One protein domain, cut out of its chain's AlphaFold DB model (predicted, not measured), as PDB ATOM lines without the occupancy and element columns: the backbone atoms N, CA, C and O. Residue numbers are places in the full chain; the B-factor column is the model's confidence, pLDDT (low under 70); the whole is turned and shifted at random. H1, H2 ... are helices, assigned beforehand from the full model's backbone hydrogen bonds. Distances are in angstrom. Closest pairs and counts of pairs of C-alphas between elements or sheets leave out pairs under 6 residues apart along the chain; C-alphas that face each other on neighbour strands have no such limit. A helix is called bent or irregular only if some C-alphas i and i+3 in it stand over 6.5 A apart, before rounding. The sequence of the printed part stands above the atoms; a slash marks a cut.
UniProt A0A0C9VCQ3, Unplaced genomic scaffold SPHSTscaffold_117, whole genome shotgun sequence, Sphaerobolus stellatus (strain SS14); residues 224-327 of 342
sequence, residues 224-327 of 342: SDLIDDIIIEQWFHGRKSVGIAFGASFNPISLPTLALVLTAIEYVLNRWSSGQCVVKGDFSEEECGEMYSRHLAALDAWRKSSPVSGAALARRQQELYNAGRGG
ATOM      1  N   SER A 224     -29.724  -3.505 -34.369       91.56
ATOM      2  CA  SER A 224     -31.039  -3.826 -33.807       91.56
ATOM      3  C   SER A 224     -30.956  -3.926 -32.284       91.56
ATOM      4  O   SER A 224     -30.119  -4.676 -31.779       91.56
ATOM      5  N   ASP A 225     -31.864  -3.252 -31.570       93.12
ATOM      6  CA  ASP A 225     -32.019  -3.368 -30.108       93.12
ATOM      7  C   ASP A 225     -32.228  -4.826 -29.664       93.12
ATOM      8  O   ASP A 225     -31.802  -5.228 -28.584       93.12
ATOM      9  N   LEU A 226     -32.815  -5.658 -30.534       94.56
ATOM     10  CA  LEU A 226     -33.010  -7.084 -30.280       94.56
ATOM     11  C   LEU A 226     -31.679  -7.834 -30.104       94.56
ATOM     12  O   LEU A 226     -31.594  -8.755 -29.294       94.56
ATOM     13  N   ILE A 227     -30.636  -7.452 -30.848       95.94
ATOM     14  CA  ILE A 227     -29.305  -8.069 -30.731       95.94
ATOM     15  C   ILE A 227     -28.700  -7.727 -29.366       95.94
ATOM     16  O   ILE A 227     -28.147  -8.607 -28.703       95.94
ATOM     17  N   ASP A 228     -28.849  -6.474 -28.928       95.31
ATOM     18  CA  ASP A 228     -28.382  -6.000 -27.623       95.31
ATOM     19  C   ASP A 228     -29.102  -6.764 -26.509       95.31
ATOM     20  O   ASP A 228     -28.456  -7.312 -25.615       95.31
ATOM     21  N   ASP A 229     -30.428  -6.875 -26.608       95.62
ATOM     22  CA  ASP A 229     -31.271  -7.603 -25.661       95.62
ATOM     23  C   ASP A 229     -30.846  -9.064 -25.518       95.62
ATOM     24  O   ASP A 229     -30.634  -9.535 -24.400       95.62
ATOM     25  N   ILE A 230     -30.673  -9.773 -26.638       96.56
ATOM     26  CA  ILE A 230     -30.258 -11.180 -26.627       96.56
ATOM     27  C   ILE A 230     -28.873 -11.323 -25.993       96.56
ATOM     28  O   ILE A 230     -28.674 -12.206 -25.155       96.56
ATOM     29  N   ILE A 231     -27.917 -10.458 -26.349       96.56
ATOM     30  CA  ILE A 231     -26.557 -10.542 -25.807       96.56
ATOM     31  C   ILE A 231     -26.548 -10.286 -24.298       96.56
ATOM     32  O   ILE A 231     -25.939 -11.048 -23.536       96.56
ATOM     33  N   ILE A 232     -27.244  -9.238 -23.857       95.88
ATOM     34  CA  ILE A 232     -27.333  -8.863 -22.446       95.88
ATOM     35  C   ILE A 232     -27.996  -9.983 -21.642       95.88
ATOM     36  O   ILE A 232     -27.440 -10.422 -20.633       95.88
ATOM     37  N   GLU A 233     -29.153 -10.475 -22.085       95.94
ATOM     38  CA  GLU A 233     -29.909 -11.500 -21.360       95.94
ATOM     39  C   GLU A 233     -29.191 -12.856 -21.332       95.94
ATOM     40  O   GLU A 233     -29.224 -13.551 -20.316       95.94
ATOM     41  N   GLN A 234     -28.502 -13.242 -22.408       96.62
ATOM     42  CA  GLN A 234     -27.902 -14.571 -22.481       96.62
ATOM     43  C   GLN A 234     -26.531 -14.656 -21.798       96.62
ATOM     44  O   GLN A 234     -26.241 -15.649 -21.124       96.62
ATOM     45  N   TRP A 235     -25.678 -13.633 -21.936       97.12
ATOM     46  CA  TRP A 235     -24.303 -13.684 -21.415       97.12
ATOM     47  C   TRP A 235     -24.032 -12.731 -20.259       97.12
ATOM     48  O   TRP A 235     -23.110 -13.004 -19.490       97.12
ATOM     49  N   PHE A 236     -24.816 -11.668 -20.081       96.25
ATOM     50  CA  PHE A 236     -24.543 -10.626 -19.085       96.25
ATOM     51  C   PHE A 236     -25.645 -10.466 -18.024       96.25
ATOM     52  O   PHE A 236     -25.603  -9.535 -17.218       96.25
ATOM     53  N   HIS A 237     -26.600 -11.400 -17.949       94.69
ATOM     54  CA  HIS A 237     -27.703 -11.334 -16.991       94.69
ATOM     55  C   HIS A 237     -27.234 -11.545 -15.540       94.69
ATOM     56  O   HIS A 237     -27.131 -12.661 -15.022       94.69
ATOM     57  N   GLY A 238     -26.950 -10.434 -14.861       92.88
ATOM     58  CA  GLY A 238     -26.566 -10.387 -13.453       92.88
ATOM     59  C   GLY A 238     -25.065 -10.557 -13.192       92.88
ATOM     60  O   GLY A 238     -24.260 -10.834 -14.076       92.88
ATOM     61  N   ARG A 239     -24.674 -10.400 -11.920       93.00
ATOM     62  CA  ARG A 239     -23.260 -10.331 -11.484       93.00
ATOM     63  C   ARG A 239     -22.470 -11.640 -11.611       93.00
ATOM     64  O   ARG A 239     -21.250 -11.611 -11.529       93.00
ATOM     65  N   LYS A 240     -23.155 -12.777 -11.752       94.75
ATOM     66  CA  LYS A 240     -22.548 -14.118 -11.860       94.75
ATOM     67  C   LYS A 240     -22.679 -14.711 -13.267       94.75
ATOM     68  O   LYS A 240     -22.511 -15.913 -13.441       94.75
ATOM     69  N   SER A 241     -23.053 -13.893 -14.243       95.19
ATOM     70  CA  SER A 241     -23.207 -14.330 -15.626       95.19
ATOM     71  C   SER A 241     -21.853 -14.642 -16.270       95.19
ATOM     72  O   SER A 241     -20.805 -14.145 -15.846       95.19
ATOM     73  N   VAL A 242     -21.876 -15.499 -17.295       96.12
ATOM     74  CA  VAL A 242     -20.670 -16.013 -17.963       96.12
ATOM     75  C   VAL A 242     -19.858 -14.871 -18.582       96.12
ATOM     76  O   VAL A 242     -18.648 -14.822 -18.397       96.12
ATOM     77  N   GLY A 243     -20.509 -13.904 -19.224       95.31
ATOM     78  CA  GLY A 243     -19.854 -12.732 -19.811       95.31
ATOM     79  C   GLY A 243     -19.197 -11.815 -18.775       95.31
ATOM     80  O   GLY A 243     -18.219 -11.138 -19.081       95.31
ATOM     81  N   ILE A 244     -19.666 -11.821 -17.522       95.62
ATOM     82  CA  ILE A 244     -19.029 -11.081 -16.422       95.62
ATOM     83  C   ILE A 244     -17.820 -11.842 -15.868       95.62
ATOM     84  O   ILE A 244     -16.780 -11.221 -15.629       95.62
ATOM     85  N   ALA A 245     -17.944 -13.160 -15.683       96.56
ATOM     86  CA  ALA A 245     -16.865 -14.016 -15.188       96.56
ATOM     87  C   ALA A 245     -15.700 -14.125 -16.187       96.56
ATOM     88  O   ALA A 245     -14.541 -14.047 -15.792       96.56
ATOM     89  N   PHE A 246     -16.010 -14.226 -17.481       96.38
ATOM     90  CA  PHE A 246     -15.048 -14.385 -18.574       96.38
ATOM     91  C   PHE A 246     -14.960 -13.130 -19.448       96.38
ATOM     92  O   PHE A 246     -14.873 -13.216 -20.669       96.38
ATOM     93  N   GLY A 247     -14.979 -11.943 -18.832       95.31
ATOM     94  CA  GLY A 247     -15.032 -10.673 -19.567       95.31
ATOM     95  C   GLY A 247     -13.923 -10.494 -20.612       95.31
ATOM     96  O   GLY A 247     -14.177  -9.910 -21.657       95.31
ATOM     97  N   ALA A 248     -12.728 -11.047 -20.379       96.44
ATOM     98  CA  ALA A 248     -11.627 -10.999 -21.345       96.44
ATOM     99  C   ALA A 248     -11.948 -11.733 -22.662       96.44
ATOM    100  O   ALA A 248     -11.574 -11.259 -23.726       96.44
ATOM    101  N   SER A 249     -12.687 -12.846 -22.607       96.19
ATOM    102  CA  SER A 249     -13.073 -13.629 -23.790       96.19
ATOM    103  C   SER A 249     -14.191 -12.977 -24.610       96.19
ATOM    104  O   SER A 249     -14.396 -13.343 -25.763       96.19
ATOM    105  N   PHE A 250     -14.919 -12.025 -24.017       96.75
ATOM    106  CA  PHE A 250     -16.022 -11.297 -24.652       96.75
ATOM    107  C   PHE A 250     -15.665  -9.843 -24.999       96.75
ATOM    108  O   PHE A 250     -16.553  -9.099 -25.406       96.75
ATOM    109  N   ASN A 251     -14.406  -9.417 -24.828       97.06
ATOM    110  CA  ASN A 251     -13.973  -8.041 -25.075       97.06
ATOM    111  C   ASN A 251     -13.005  -7.945 -26.273       97.06
ATOM    112  O   ASN A 251     -11.812  -8.201 -26.089       97.06
ATOM    113  N   PRO A 252     -13.468  -7.532 -27.467       98.00
ATOM    114  CA  PRO A 252     -14.856  -7.225 -27.839       98.00
ATOM    115  C   PRO A 252     -15.681  -8.502 -28.114       98.00
ATOM    116  O   PRO A 252     -15.129  -9.603 -28.155       98.00
ATOM    117  N   ILE A 253     -17.005  -8.382 -28.313       97.94
ATOM    118  CA  ILE A 253     -17.856  -9.548 -28.631       97.94
ATOM    119  C   ILE A 253     -17.338 -10.227 -29.900       97.94
ATOM    120  O   ILE A 253     -17.218  -9.586 -30.941       97.94
ATOM    121  N   SER A 254     -17.047 -11.526 -29.845       97.56
ATOM    122  CA  SER A 254     -16.448 -12.242 -30.975       97.56
ATOM    123  C   SER A 254     -17.410 -12.380 -32.166       97.56
ATOM    124  O   SER A 254     -18.627 -12.473 -31.991       97.56
ATOM    125  N   LEU A 255     -16.868 -12.433 -33.393       97.56
ATOM    126  CA  LEU A 255     -17.665 -12.660 -34.610       97.56
ATOM    127  C   LEU A 255     -18.500 -13.951 -34.549       97.56
ATOM    128  O   LEU A 255     -19.682 -13.880 -34.878       97.56
ATOM    129  N   PRO A 256     -17.961 -15.094 -34.067       97.88
ATOM    130  CA  PRO A 256     -18.754 -16.303 -33.844       97.88
ATOM    131  C   PRO A 256     -19.969 -16.081 -32.939       97.88
ATOM    132  O   PRO A 256     -21.058 -16.562 -33.238       97.88
ATOM    133  N   THR A 257     -19.814 -15.311 -31.855       97.62
ATOM    134  CA  THR A 257     -20.927 -15.010 -30.939       97.62
ATOM    135  C   THR A 257     -22.006 -14.197 -31.645       97.62
ATOM    136  O   THR A 257     -23.190 -14.494 -31.513       97.62
ATOM    137  N   LEU A 258     -21.608 -13.196 -32.435       97.38
ATOM    138  CA  LEU A 258     -22.550 -12.374 -33.188       97.38
ATOM    139  C   LEU A 258     -23.274 -13.190 -34.273       97.38
ATOM    140  O   LEU A 258     -24.497 -13.127 -34.355       97.38
ATOM    141  N   ALA A 259     -22.552 -14.016 -35.039       97.50
ATOM    142  CA  ALA A 259     -23.134 -14.915 -36.040       97.50
ATOM    143  C   ALA A 259     -24.170 -15.868 -35.425       97.50
ATOM    144  O   ALA A 259     -25.233 -16.101 -35.999       97.50
ATOM    145  N   LEU A 260     -23.895 -16.374 -34.222       97.62
ATOM    146  CA  LEU A 260     -24.799 -17.253 -33.489       97.62
ATOM    147  C   LEU A 260     -26.096 -16.549 -33.069       97.62
ATOM    148  O   LEU A 260     -27.173 -17.127 -33.197       97.62
ATOM    149  N   VAL A 261     -26.013 -15.288 -32.628       97.44
ATOM    150  CA  VAL A 261     -27.198 -14.468 -32.321       97.44
ATOM    151  C   VAL A 261     -28.030 -14.218 -33.579       97.44
ATOM    152  O   VAL A 261     -29.244 -14.406 -33.548       97.44
ATOM    153  N   LEU A 262     -27.392 -13.864 -34.699       96.88
ATOM    154  CA  LEU A 262     -28.084 -13.669 -35.981       96.88
ATOM    155  C   LEU A 262     -28.772 -14.952 -36.460       96.88
ATOM    156  O   LEU A 262     -29.911 -14.910 -36.918       96.88
ATOM    157  N   THR A 263     -28.115 -16.094 -36.271       97.12
ATOM    158  CA  THR A 263     -28.672 -17.416 -36.583       97.12
ATOM    159  C   THR A 263     -29.898 -17.719 -35.734       97.12
ATOM    160  O   THR A 263     -30.905 -18.185 -36.256       97.12
ATOM    161  N   ALA A 264     -29.851 -17.427 -34.431       96.81
ATOM    162  CA  ALA A 264     -30.995 -17.616 -33.544       96.81
ATOM    163  C   ALA A 264     -32.183 -16.727 -33.941       96.81
ATOM    164  O   ALA A 264     -33.322 -17.196 -33.942       96.81
ATOM    165  N   ILE A 265     -31.926 -15.471 -34.322       96.19
ATOM    166  CA  ILE A 265     -32.963 -14.559 -34.823       96.19
ATOM    167  C   ILE A 265     -33.580 -15.126 -36.104       96.19
ATOM    168  O   ILE A 265     -34.794 -15.296 -36.166       96.19
ATOM    169  N   GLU A 266     -32.765 -15.475 -37.100       95.50
ATOM    170  CA  GLU A 266     -33.260 -16.022 -38.364       95.50
ATOM    171  C   GLU A 266     -34.029 -17.334 -38.172       95.50
ATOM    172  O   GLU A 266     -35.093 -17.512 -38.762       95.50
ATOM    173  N   TYR A 267     -33.550 -18.220 -37.298       95.69
ATOM    174  CA  TYR A 267     -34.235 -19.464 -36.964       95.69
ATOM    175  C   TYR A 267     -35.647 -19.214 -36.427       95.69
ATOM    176  O   TYR A 267     -36.614 -19.843 -36.864       95.69
ATOM    177  N   VAL A 268     -35.787 -18.259 -35.502       94.50
ATOM    178  CA  VAL A 268     -37.095 -17.871 -34.964       94.50
ATOM    179  C   VAL A 268     -37.955 -17.251 -36.066       94.50
ATOM    180  O   VAL A 268     -39.104 -17.657 -36.224       94.50
ATOM    181  N   LEU A 269     -37.419 -16.336 -36.874       93.88
ATOM    182  CA  LEU A 269     -38.163 -15.712 -37.973       93.88
ATOM    183  C   LEU A 269     -38.679 -16.743 -38.989       93.88
ATOM    184  O   LEU A 269     -39.844 -16.688 -39.386       93.88
ATOM    185  N   ASN A 270     -37.858 -17.730 -39.348       93.62
ATOM    186  CA  ASN A 270     -38.243 -18.819 -40.243       93.62
ATOM    187  C   ASN A 270     -39.373 -19.670 -39.654       93.62
ATOM    188  O   ASN A 270     -40.284 -20.074 -40.373       93.62
ATOM    189  N   ARG A 271     -39.396 -19.879 -38.334       92.94
ATOM    190  CA  ARG A 271     -40.499 -20.590 -37.663       92.94
ATOM    191  C   ARG A 271     -41.809 -19.818 -37.614       92.94
ATOM    192  O   ARG A 271     -42.858 -20.447 -37.482       92.94
ATOM    193  N   TRP A 272     -41.760 -18.494 -37.701       93.69
ATOM    194  CA  TRP A 272     -42.942 -17.627 -37.727       93.69
ATOM    195  C   TRP A 272     -43.365 -17.227 -39.146       93.69
ATOM    196  O   TRP A 272     -44.367 -16.530 -39.308       93.69
ATOM    197  N   SER A 273     -42.663 -17.680 -40.190       90.81
ATOM    198  CA  SER A 273     -42.901 -17.215 -41.562       90.81
ATOM    199  C   SER A 273     -44.302 -17.541 -42.090       90.81
ATOM    200  O   SER A 273     -44.847 -16.785 -42.893       90.81
ATOM    201  N   SER A 274     -44.904 -18.641 -41.626       89.38
ATOM    202  CA  SER A 274     -46.273 -19.060 -41.964       89.38
ATOM    203  C   SER A 274     -47.362 -18.319 -41.172       89.38
ATOM    204  O   SER A 274     -48.546 -18.578 -41.368       89.38
ATOM    205  N   GLY A 275     -46.983 -17.432 -40.245       91.75
ATOM    206  CA  GLY A 275     -47.896 -16.794 -39.293       91.75
ATOM    207  C   GLY A 275     -48.284 -17.682 -38.102       91.75
ATOM    208  O   GLY A 275     -48.949 -17.208 -37.183       91.75
ATOM    209  N   GLN A 276     -47.849 -18.946 -38.075       90.00
ATOM    210  CA  GLN A 276     -47.989 -19.846 -36.931       90.00
ATOM    211  C   GLN A 276     -46.610 -20.337 -36.499       90.00
ATOM    212  O   GLN A 276     -45.843 -20.818 -37.326       90.00
ATOM    213  N   CYS A 277     -46.305 -20.254 -35.203       89.50
ATOM    214  CA  CYS A 277     -45.049 -20.772 -34.668       89.50
ATOM    215  C   CYS A 277     -44.995 -22.295 -34.825       89.50
ATOM    216  O   CYS A 277     -45.632 -23.033 -34.069       89.50
ATOM    217  N   VAL A 278     -44.203 -22.779 -35.780       88.94
ATOM    218  CA  VAL A 278     -43.948 -24.214 -35.918       88.94
ATOM    219  C   VAL A 278     -43.024 -24.644 -34.778       88.94
ATOM    220  O   VAL A 278     -41.895 -24.176 -34.661       88.94
ATOM    221  N   VAL A 279     -43.509 -25.519 -33.892       84.62
ATOM    222  CA  VAL A 279     -42.749 -25.989 -32.712       84.62
ATOM    223  C   VAL A 279     -41.779 -27.130 -33.066       84.62
ATOM    224  O   VAL A 279     -40.918 -27.465 -32.263       84.62
ATOM    225  N   LYS A 280     -41.860 -27.702 -34.272       83.94
ATOM    226  CA  LYS A 280     -41.050 -28.864 -34.674       83.94
ATOM    227  C   LYS A 280     -39.570 -28.517 -34.860       83.94
ATOM    228  O   LYS A 280     -39.274 -27.573 -35.581       83.94
ATOM    229  N   GLY A 281     -38.699 -29.327 -34.257       85.75
ATOM    230  CA  GLY A 281     -37.237 -29.195 -34.284       85.75
ATOM    231  C   GLY A 281     -36.686 -28.639 -32.970       85.75
ATOM    232  O   GLY A 281     -37.409 -27.972 -32.225       85.75
ATOM    233  N   ASP A 282     -35.416 -28.890 -32.692       93.56
ATOM    234  CA  ASP A 282     -34.661 -28.193 -31.649       93.56
ATOM    235  C   ASP A 282     -33.658 -27.260 -32.330       93.56
ATOM    236  O   ASP A 282     -33.206 -27.545 -33.437       93.56
ATOM    237  N   PHE A 283     -33.263 -26.172 -31.660       94.62
ATOM    238  CA  PHE A 283     -32.155 -25.333 -32.127       94.62
ATOM    239  C   PHE A 283     -30.852 -26.147 -32.069       94.62
ATOM    240  O   PHE A 283     -30.165 -26.190 -31.046       94.62
ATOM    241  N   SER A 284     -30.579 -26.864 -33.155       95.50
ATOM    242  CA  SER A 284     -29.513 -27.848 -33.290       95.50
ATOM    243  C   SER A 284     -28.528 -27.427 -34.374       95.50
ATOM    244  O   SER A 284     -28.849 -26.647 -35.269       95.50
ATOM    245  N   GLU A 285     -27.305 -27.943 -34.283       95.81
ATOM    246  CA  GLU A 285     -26.252 -27.673 -35.264       95.81
ATOM    247  C   GLU A 285     -26.607 -28.211 -36.656       95.81
ATOM    248  O   GLU A 285     -26.289 -27.568 -37.647       95.81
ATOM    249  N   GLU A 286     -27.326 -29.332 -36.737       95.94
ATOM    250  CA  GLU A 286     -27.785 -29.908 -38.007       95.94
ATOM    251  C   GLU A 286     -28.750 -28.965 -38.739       95.94
ATOM    252  O   GLU A 286     -28.582 -28.707 -39.926       95.94
ATOM    253  N   GLU A 287     -29.715 -28.379 -38.020       95.06
ATOM    254  CA  GLU A 287     -30.670 -27.435 -38.611       95.06
ATOM    255  C   GLU A 287     -30.059 -26.043 -38.848       95.06
ATOM    256  O   GLU A 287     -30.412 -25.357 -39.806       95.06
ATOM    257  N   CYS A 288     -29.175 -25.585 -37.955       97.12
ATOM    258  CA  CYS A 288     -28.698 -24.198 -37.938       97.12
ATOM    259  C   CYS A 288     -27.294 -23.999 -38.521       97.12
ATOM    260  O   CYS A 288     -26.877 -22.852 -38.693       97.12
ATOM    261  N   GLY A 289     -26.560 -25.071 -38.821       97.19
ATOM    262  CA  GLY A 289     -25.153 -25.018 -39.225       97.19
ATOM    263  C   GLY A 289     -24.924 -24.238 -40.517       97.19
ATOM    264  O   GLY A 289     -23.994 -23.428 -40.599       97.19
ATOM    265  N   GLU A 290     -25.810 -24.402 -41.501       97.12
ATOM    266  CA  GLU A 290     -25.750 -23.655 -42.761       97.12
ATOM    267  C   GLU A 290     -26.020 -22.157 -42.544       97.12
ATOM    268  O   GLU A 290     -25.243 -21.308 -42.988       97.12
ATOM    269  N   MET A 291     -27.079 -21.818 -41.794       96.88
ATOM    270  CA  MET A 291     -27.415 -20.428 -41.452       96.88
ATOM    271  C   MET A 291     -26.268 -19.748 -40.698       96.88
ATOM    272  O   MET A 291     -25.870 -18.637 -41.051       96.88
ATOM    273  N   TYR A 292     -25.692 -20.439 -39.716       97.88
ATOM    274  CA  TYR A 292     -24.544 -19.961 -38.952       97.88
ATOM    275  C   TYR A 292     -23.327 -19.692 -39.836       97.88
ATOM    276  O   TYR A 292     -22.755 -18.600 -39.777       97.88
ATOM    277  N   SER A 293     -22.960 -20.648 -40.690       97.88
ATOM    278  CA  SER A 293     -21.810 -20.518 -41.591       97.88
ATOM    279  C   SER A 293     -21.983 -19.344 -42.553       97.88
ATOM    280  O   SER A 293     -21.050 -18.563 -42.757       97.88
ATOM    281  N   ARG A 294     -23.198 -19.150 -43.079       97.25
ATOM    282  CA  ARG A 294     -23.532 -18.013 -43.942       97.25
ATOM    283  C   ARG A 294     -23.427 -16.673 -43.213       97.25
ATOM    284  O   ARG A 294     -22.826 -15.748 -43.756       97.25
ATOM    285  N   HIS A 295     -23.961 -16.552 -41.994       97.12
ATOM    286  CA  HIS A 295     -23.835 -15.318 -41.199       97.12
ATOM    287  C   HIS A 295     -22.387 -15.004 -40.849       97.12
ATOM    288  O   HIS A 295     -21.969 -13.851 -40.926       97.12
ATOM    289  N   LEU A 296     -21.605 -16.024 -40.495       97.62
ATOM    290  CA  LEU A 296     -20.192 -15.852 -40.188       97.62
ATOM    291  C   LEU A 296     -19.404 -15.381 -41.419       97.62
ATOM    292  O   LEU A 296     -18.631 -14.428 -41.316       97.62
ATOM    293  N   ALA A 297     -19.646 -15.990 -42.584       96.88
ATOM    294  CA  ALA A 297     -19.043 -15.576 -43.848       96.88
ATOM    295  C   ALA A 297     -19.447 -14.144 -44.239       96.88
ATOM    296  O   ALA A 297     -18.595 -13.365 -44.663       96.88
ATOM    297  N   ALA A 298     -20.714 -13.764 -44.042       95.25
ATOM    298  CA  ALA A 298     -21.197 -12.410 -44.313       95.25
ATOM    299  C   ALA A 298     -20.535 -11.362 -43.400       95.25
ATOM    300  O   ALA A 298     -20.082 -10.323 -43.881       95.25
ATOM    301  N   LEU A 299     -20.420 -11.647 -42.099       96.38
ATOM    302  CA  LEU A 299     -19.726 -10.777 -41.146       96.38
ATOM    303  C   LEU A 299     -18.236 -10.632 -41.483       96.38
ATOM    304  O   LEU A 299     -17.681  -9.537 -41.381       96.38
ATOM    305  N   ASP A 300     -17.583 -11.717 -41.902       97.19
ATOM    306  CA  ASP A 300     -16.177 -11.677 -42.301       97.19
ATOM    307  C   ASP A 300     -15.967 -10.927 -43.626       97.19
ATOM    308  O   ASP A 300     -15.035 -10.130 -43.748       97.19
ATOM    309  N   ALA A 301     -16.865 -11.107 -44.597       95.62
ATOM    310  CA  ALA A 301     -16.860 -10.348 -45.841       95.62
ATOM    311  C   ALA A 301     -17.045  -8.845 -45.581       95.62
ATOM    312  O   ALA A 301     -16.287  -8.037 -46.116       95.62
ATOM    313  N   TRP A 302     -17.974  -8.464 -44.698       94.06
ATOM    314  CA  TRP A 302     -18.189  -7.063 -44.318       94.06
ATOM    315  C   TRP A 302     -16.987  -6.461 -43.583       94.06
ATOM    316  O   TRP A 302     -16.602  -5.319 -43.824       94.06
ATOM    317  N   ARG A 303     -16.323  -7.248 -42.732       95.94
ATOM    318  CA  ARG A 303     -15.069  -6.834 -42.092       95.94
ATOM    319  C   ARG A 303     -13.970  -6.528 -43.115       95.94
ATOM    320  O   ARG A 303     -13.159  -5.635 -42.879       95.94
ATOM    321  N   LYS A 304     -13.918  -7.299 -44.205       96.56
ATOM    322  CA  LYS A 304     -12.876  -7.240 -45.242       96.56
ATOM    323  C   LYS A 304     -13.190  -6.267 -46.382       96.56
ATOM    324  O   LYS A 304     -12.267  -5.914 -47.111       96.56
ATOM    325  N   SER A 305     -14.441  -5.833 -46.548       95.50
ATOM    326  CA  SER A 305     -14.866  -5.008 -47.690       95.50
ATOM    327  C   SER A 305     -14.188  -3.636 -47.721       95.50
ATOM    328  O   SER A 305     -13.775  -3.173 -48.783       95.50
ATOM    329  N   SER A 306     -14.035  -2.984 -46.566       95.06
ATOM    330  CA  SER A 306     -13.307  -1.722 -46.440       95.06
ATOM    331  C   SER A 306     -12.754  -1.520 -45.021       95.06
ATOM    332  O   SER A 306     -13.324  -2.034 -44.054       95.06
ATOM    333  N   PRO A 307     -11.690  -0.710 -44.840       95.25
ATOM    334  CA  PRO A 307     -11.198  -0.349 -43.507       95.25
ATOM    335  C   PRO A 307     -12.256   0.349 -42.639       95.25
ATOM    336  O   PRO A 307     -12.262   0.194 -41.417       95.25
ATOM    337  N   VAL A 308     -13.163   1.109 -43.264       92.56
ATOM    338  CA  VAL A 308     -14.249   1.823 -42.575       92.56
ATOM    339  C   VAL A 308     -15.279   0.832 -42.033       92.56
ATOM    340  O   VAL A 308     -15.656   0.928 -40.865       92.56
ATOM    341  N   SER A 309     -15.681  -0.146 -42.848       91.56
ATOM    342  CA  SER A 309     -16.621  -1.212 -42.479       91.56
ATOM    343  C   SER A 309     -16.042  -2.092 -41.364       91.56
ATOM    344  O   SER A 309     -16.697  -2.314 -40.344       91.56
ATOM    345  N   GLY A 310     -14.765  -2.481 -41.471       94.38
ATOM    346  CA  GLY A 310     -14.056  -3.209 -40.414       94.38
ATOM    347  C   GLY A 310     -13.995  -2.446 -39.083       94.38
ATOM    348  O   GLY A 310     -14.277  -3.016 -38.027       94.38
ATOM    349  N   ALA A 311     -13.703  -1.141 -39.117       94.44
ATOM    350  CA  ALA A 311     -13.715  -0.294 -37.922       94.44
ATOM    351  C   ALA A 311     -15.131  -0.114 -37.340       94.44
ATOM    352  O   ALA A 311     -15.299  -0.073 -36.118       94.44
ATOM    353  N   ALA A 312     -16.158  -0.018 -38.191       92.75
ATOM    354  CA  ALA A 312     -17.549   0.080 -37.761       92.75
ATOM    355  C   ALA A 312     -18.023  -1.195 -37.049       92.75
ATOM    356  O   ALA A 312     -18.617  -1.094 -35.974       92.75
ATOM    357  N   LEU A 313     -17.695  -2.368 -37.593       95.31
ATOM    358  CA  LEU A 313     -17.977  -3.658 -36.972       95.31
ATOM    359  C   LEU A 313     -17.246  -3.812 -35.631       95.31
ATOM    360  O   LEU A 313     -17.883  -4.147 -34.634       95.31
ATOM    361  N   ALA A 314     -15.951  -3.486 -35.567       96.25
ATOM    362  CA  ALA A 314     -15.180  -3.545 -34.323       96.25
ATOM    363  C   ALA A 314     -15.772  -2.638 -33.229       96.25
ATOM    364  O   ALA A 314     -15.936  -3.054 -32.080       96.25
ATOM    365  N   ARG A 315     -16.167  -1.411 -33.595       95.19
ATOM    366  CA  ARG A 315     -16.880  -0.492 -32.698       95.19
ATOM    367  C   ARG A 315     -18.197  -1.095 -32.213       95.19
ATOM    368  O   ARG A 315     -18.464  -1.052 -31.017       95.19
ATOM    369  N   ARG A 316     -18.986  -1.707 -33.100       95.06
ATOM    370  CA  ARG A 316     -20.250  -2.350 -32.719       95.06
ATOM    371  C   ARG A 316     -20.034  -3.527 -31.761       95.06
ATOM    372  O   ARG A 316     -20.744  -3.634 -30.766       95.06
ATOM    373  N   GLN A 317     -19.027  -4.369 -31.997       96.69
ATOM    374  CA  GLN A 317     -18.664  -5.463 -31.082       96.69
ATOM    375  C   GLN A 317     -18.271  -4.939 -29.688       96.69
ATOM    376  O   GLN A 317     -18.606  -5.557 -28.675       96.69
ATOM    377  N   GLN A 318     -17.587  -3.791 -29.629       97.25
ATOM    378  CA  GLN A 318     -17.236  -3.130 -28.372       97.25
ATOM    379  C   GLN A 318     -18.460  -2.528 -27.667       97.25
ATOM    380  O   GLN A 318     -18.590  -2.662 -26.451       97.25
ATOM    381  N   GLU A 319     -19.364  -1.882 -28.407       95.12
ATOM    382  CA  GLU A 319     -20.619  -1.330 -27.879       95.12
ATOM    383  C   GLU A 319     -21.480  -2.420 -27.236       95.12
ATOM    384  O   GLU A 319     -21.935  -2.241 -26.108       95.12
ATOM    385  N   LEU A 320     -21.621  -3.574 -27.895       95.94
ATOM    386  CA  LEU A 320     -22.356  -4.729 -27.371       95.94
ATOM    387  C   LEU A 320     -21.767  -5.241 -26.047       95.94
ATOM    388  O   LEU A 320     -22.501  -5.486 -25.087       95.94
ATOM    389  N   TYR A 321     -20.439  -5.359 -25.961       97.00
ATOM    390  CA  TYR A 321     -19.766  -5.749 -24.717       97.00
ATOM    391  C   TYR A 321     -19.970  -4.709 -23.605       97.00
ATOM    392  O   TYR A 321     -20.285  -5.057 -22.462       97.00
ATOM    393  N   ASN A 322     -19.822  -3.424 -23.936       95.44
ATOM    394  CA  ASN A 322     -19.990  -2.330 -22.983       95.44
ATOM    395  C   ASN A 322     -21.431  -2.259 -22.458       95.44
ATOM    396  O   ASN A 322     -21.620  -2.087 -21.254       95.44
ATOM    397  N   ALA A 323     -22.430  -2.449 -23.324       94.00
ATOM    398  CA  ALA A 323     -23.839  -2.513 -22.946       94.00
ATOM    399  C   ALA A 323     -24.118  -3.688 -21.992       94.00
ATOM    400  O   ALA A 323     -24.784  -3.514 -20.969       94.00
ATOM    401  N   GLY A 324     -23.527  -4.857 -22.262       94.25
ATOM    402  CA  GLY A 324     -23.566  -6.020 -21.372       94.25
ATOM    403  C   GLY A 324     -22.990  -5.744 -19.981       94.25
ATOM    404  O   GLY A 324     -23.599  -6.096 -18.970       94.25
ATOM    405  N   ARG A 325     -21.827  -5.086 -19.894       93.50
ATOM    406  CA  ARG A 325     -21.157  -4.841 -18.601       93.50
ATOM    407  C   ARG A 325     -21.677  -3.647 -17.824       93.50
ATOM    408  O   ARG A 325     -21.645  -3.693 -16.596       93.50
ATOM    409  N   GLY A 326     -22.122  -2.594 -18.504       86.81
ATOM    410  CA  GLY A 326     -22.614  -1.377 -17.858       86.81
ATOM    411  C   GLY A 326     -23.871  -1.609 -17.019       86.81
ATOM    412  O   GLY A 326     -24.242  -0.746 -16.224       86.81
ATOM    413  N   GLY A 327     -24.525  -2.765 -17.204       69.38
ATOM    414  CA  GLY A 327     -25.948  -2.900 -16.949       69.38
ATOM    415  C   GLY A 327     -26.696  -1.942 -17.874       69.38
ATOM    416  O   GLY A 327     -26.201  -0.872 -18.233       69.38
TER     417      GLY A 327
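AT A GLANCE: This is residues 224 to 327 of the 342 residues of an uncharacterized protein of Sphaerobolus stellatus (strain SS14) (UniProt A0A0C9VCQ3). Long helices H4 and H5 cross steeply; H6 turns a corner at the end of H5 and runs back to H1, which packs on H4, with short H2 and H3 nearby. The 104 printed residues have six named helices, H1 to H6, and no named strand: all helix, compact, radius of gyration of the C-alphas 14.9 A, spans 37 by 37 by 23 A.

HOW THE PARTS SIT: H1, residues 225 to 235, is the hub. It only just touches H2, 242 to 245, only at the corner, with 3 pairs of C-alphas within 8 A, the closest Trp 235 and Gly 243, 4.8 A. H3, 247 to 250, is close to H2 but not clearly touching, closest C-alphas Gly 243 and Phe 250, 6.3 A. H4, 255 to 272, touches H1 at a steep tilt of 66 degrees, with residues 261 to 262 alone; the closest C-alphas are Ile 227 and Val 261, 6.9 A. H5, 285 to 305, irregular with C-alphas 287 and 290 7.5 A apart, touches H4 at a steep tilt of 54 degrees, closest C-alphas Ala 259 and Leu 296, 5.2 A. H6, 307 to 326, touches H5 only at the corner, closest C-alphas Arg 303 and Gly 310, 4.1 A, and with residues 320 to 324 alone touches H1, closest C-alphas Ile 232 and Gly 324, 4.8 A. Every O i to N i+4 pair is within hydrogen-bond range in H1, H4 and H6, and 15 of 17 in H5; H2 and H3 are too short for such a pair.

IN THESE COORDINATES: H1 begins at C-alpha 225 (-32.019, -3.368, -30.108); H4, H5 and H6 measure 25.9 A, 28.2 A and 28.1 A from first to last C-alpha, and H6 ends at C-alpha 326 (-22.614, -1.377, -17.858).

THE WHOLE: The C-alphas farthest apart, of Lys 280 and Pro 307, are 42.2 A apart. The printed part has no cut; the link from H4 to H5 is long, and residue 327 is under 70 in pLDDT.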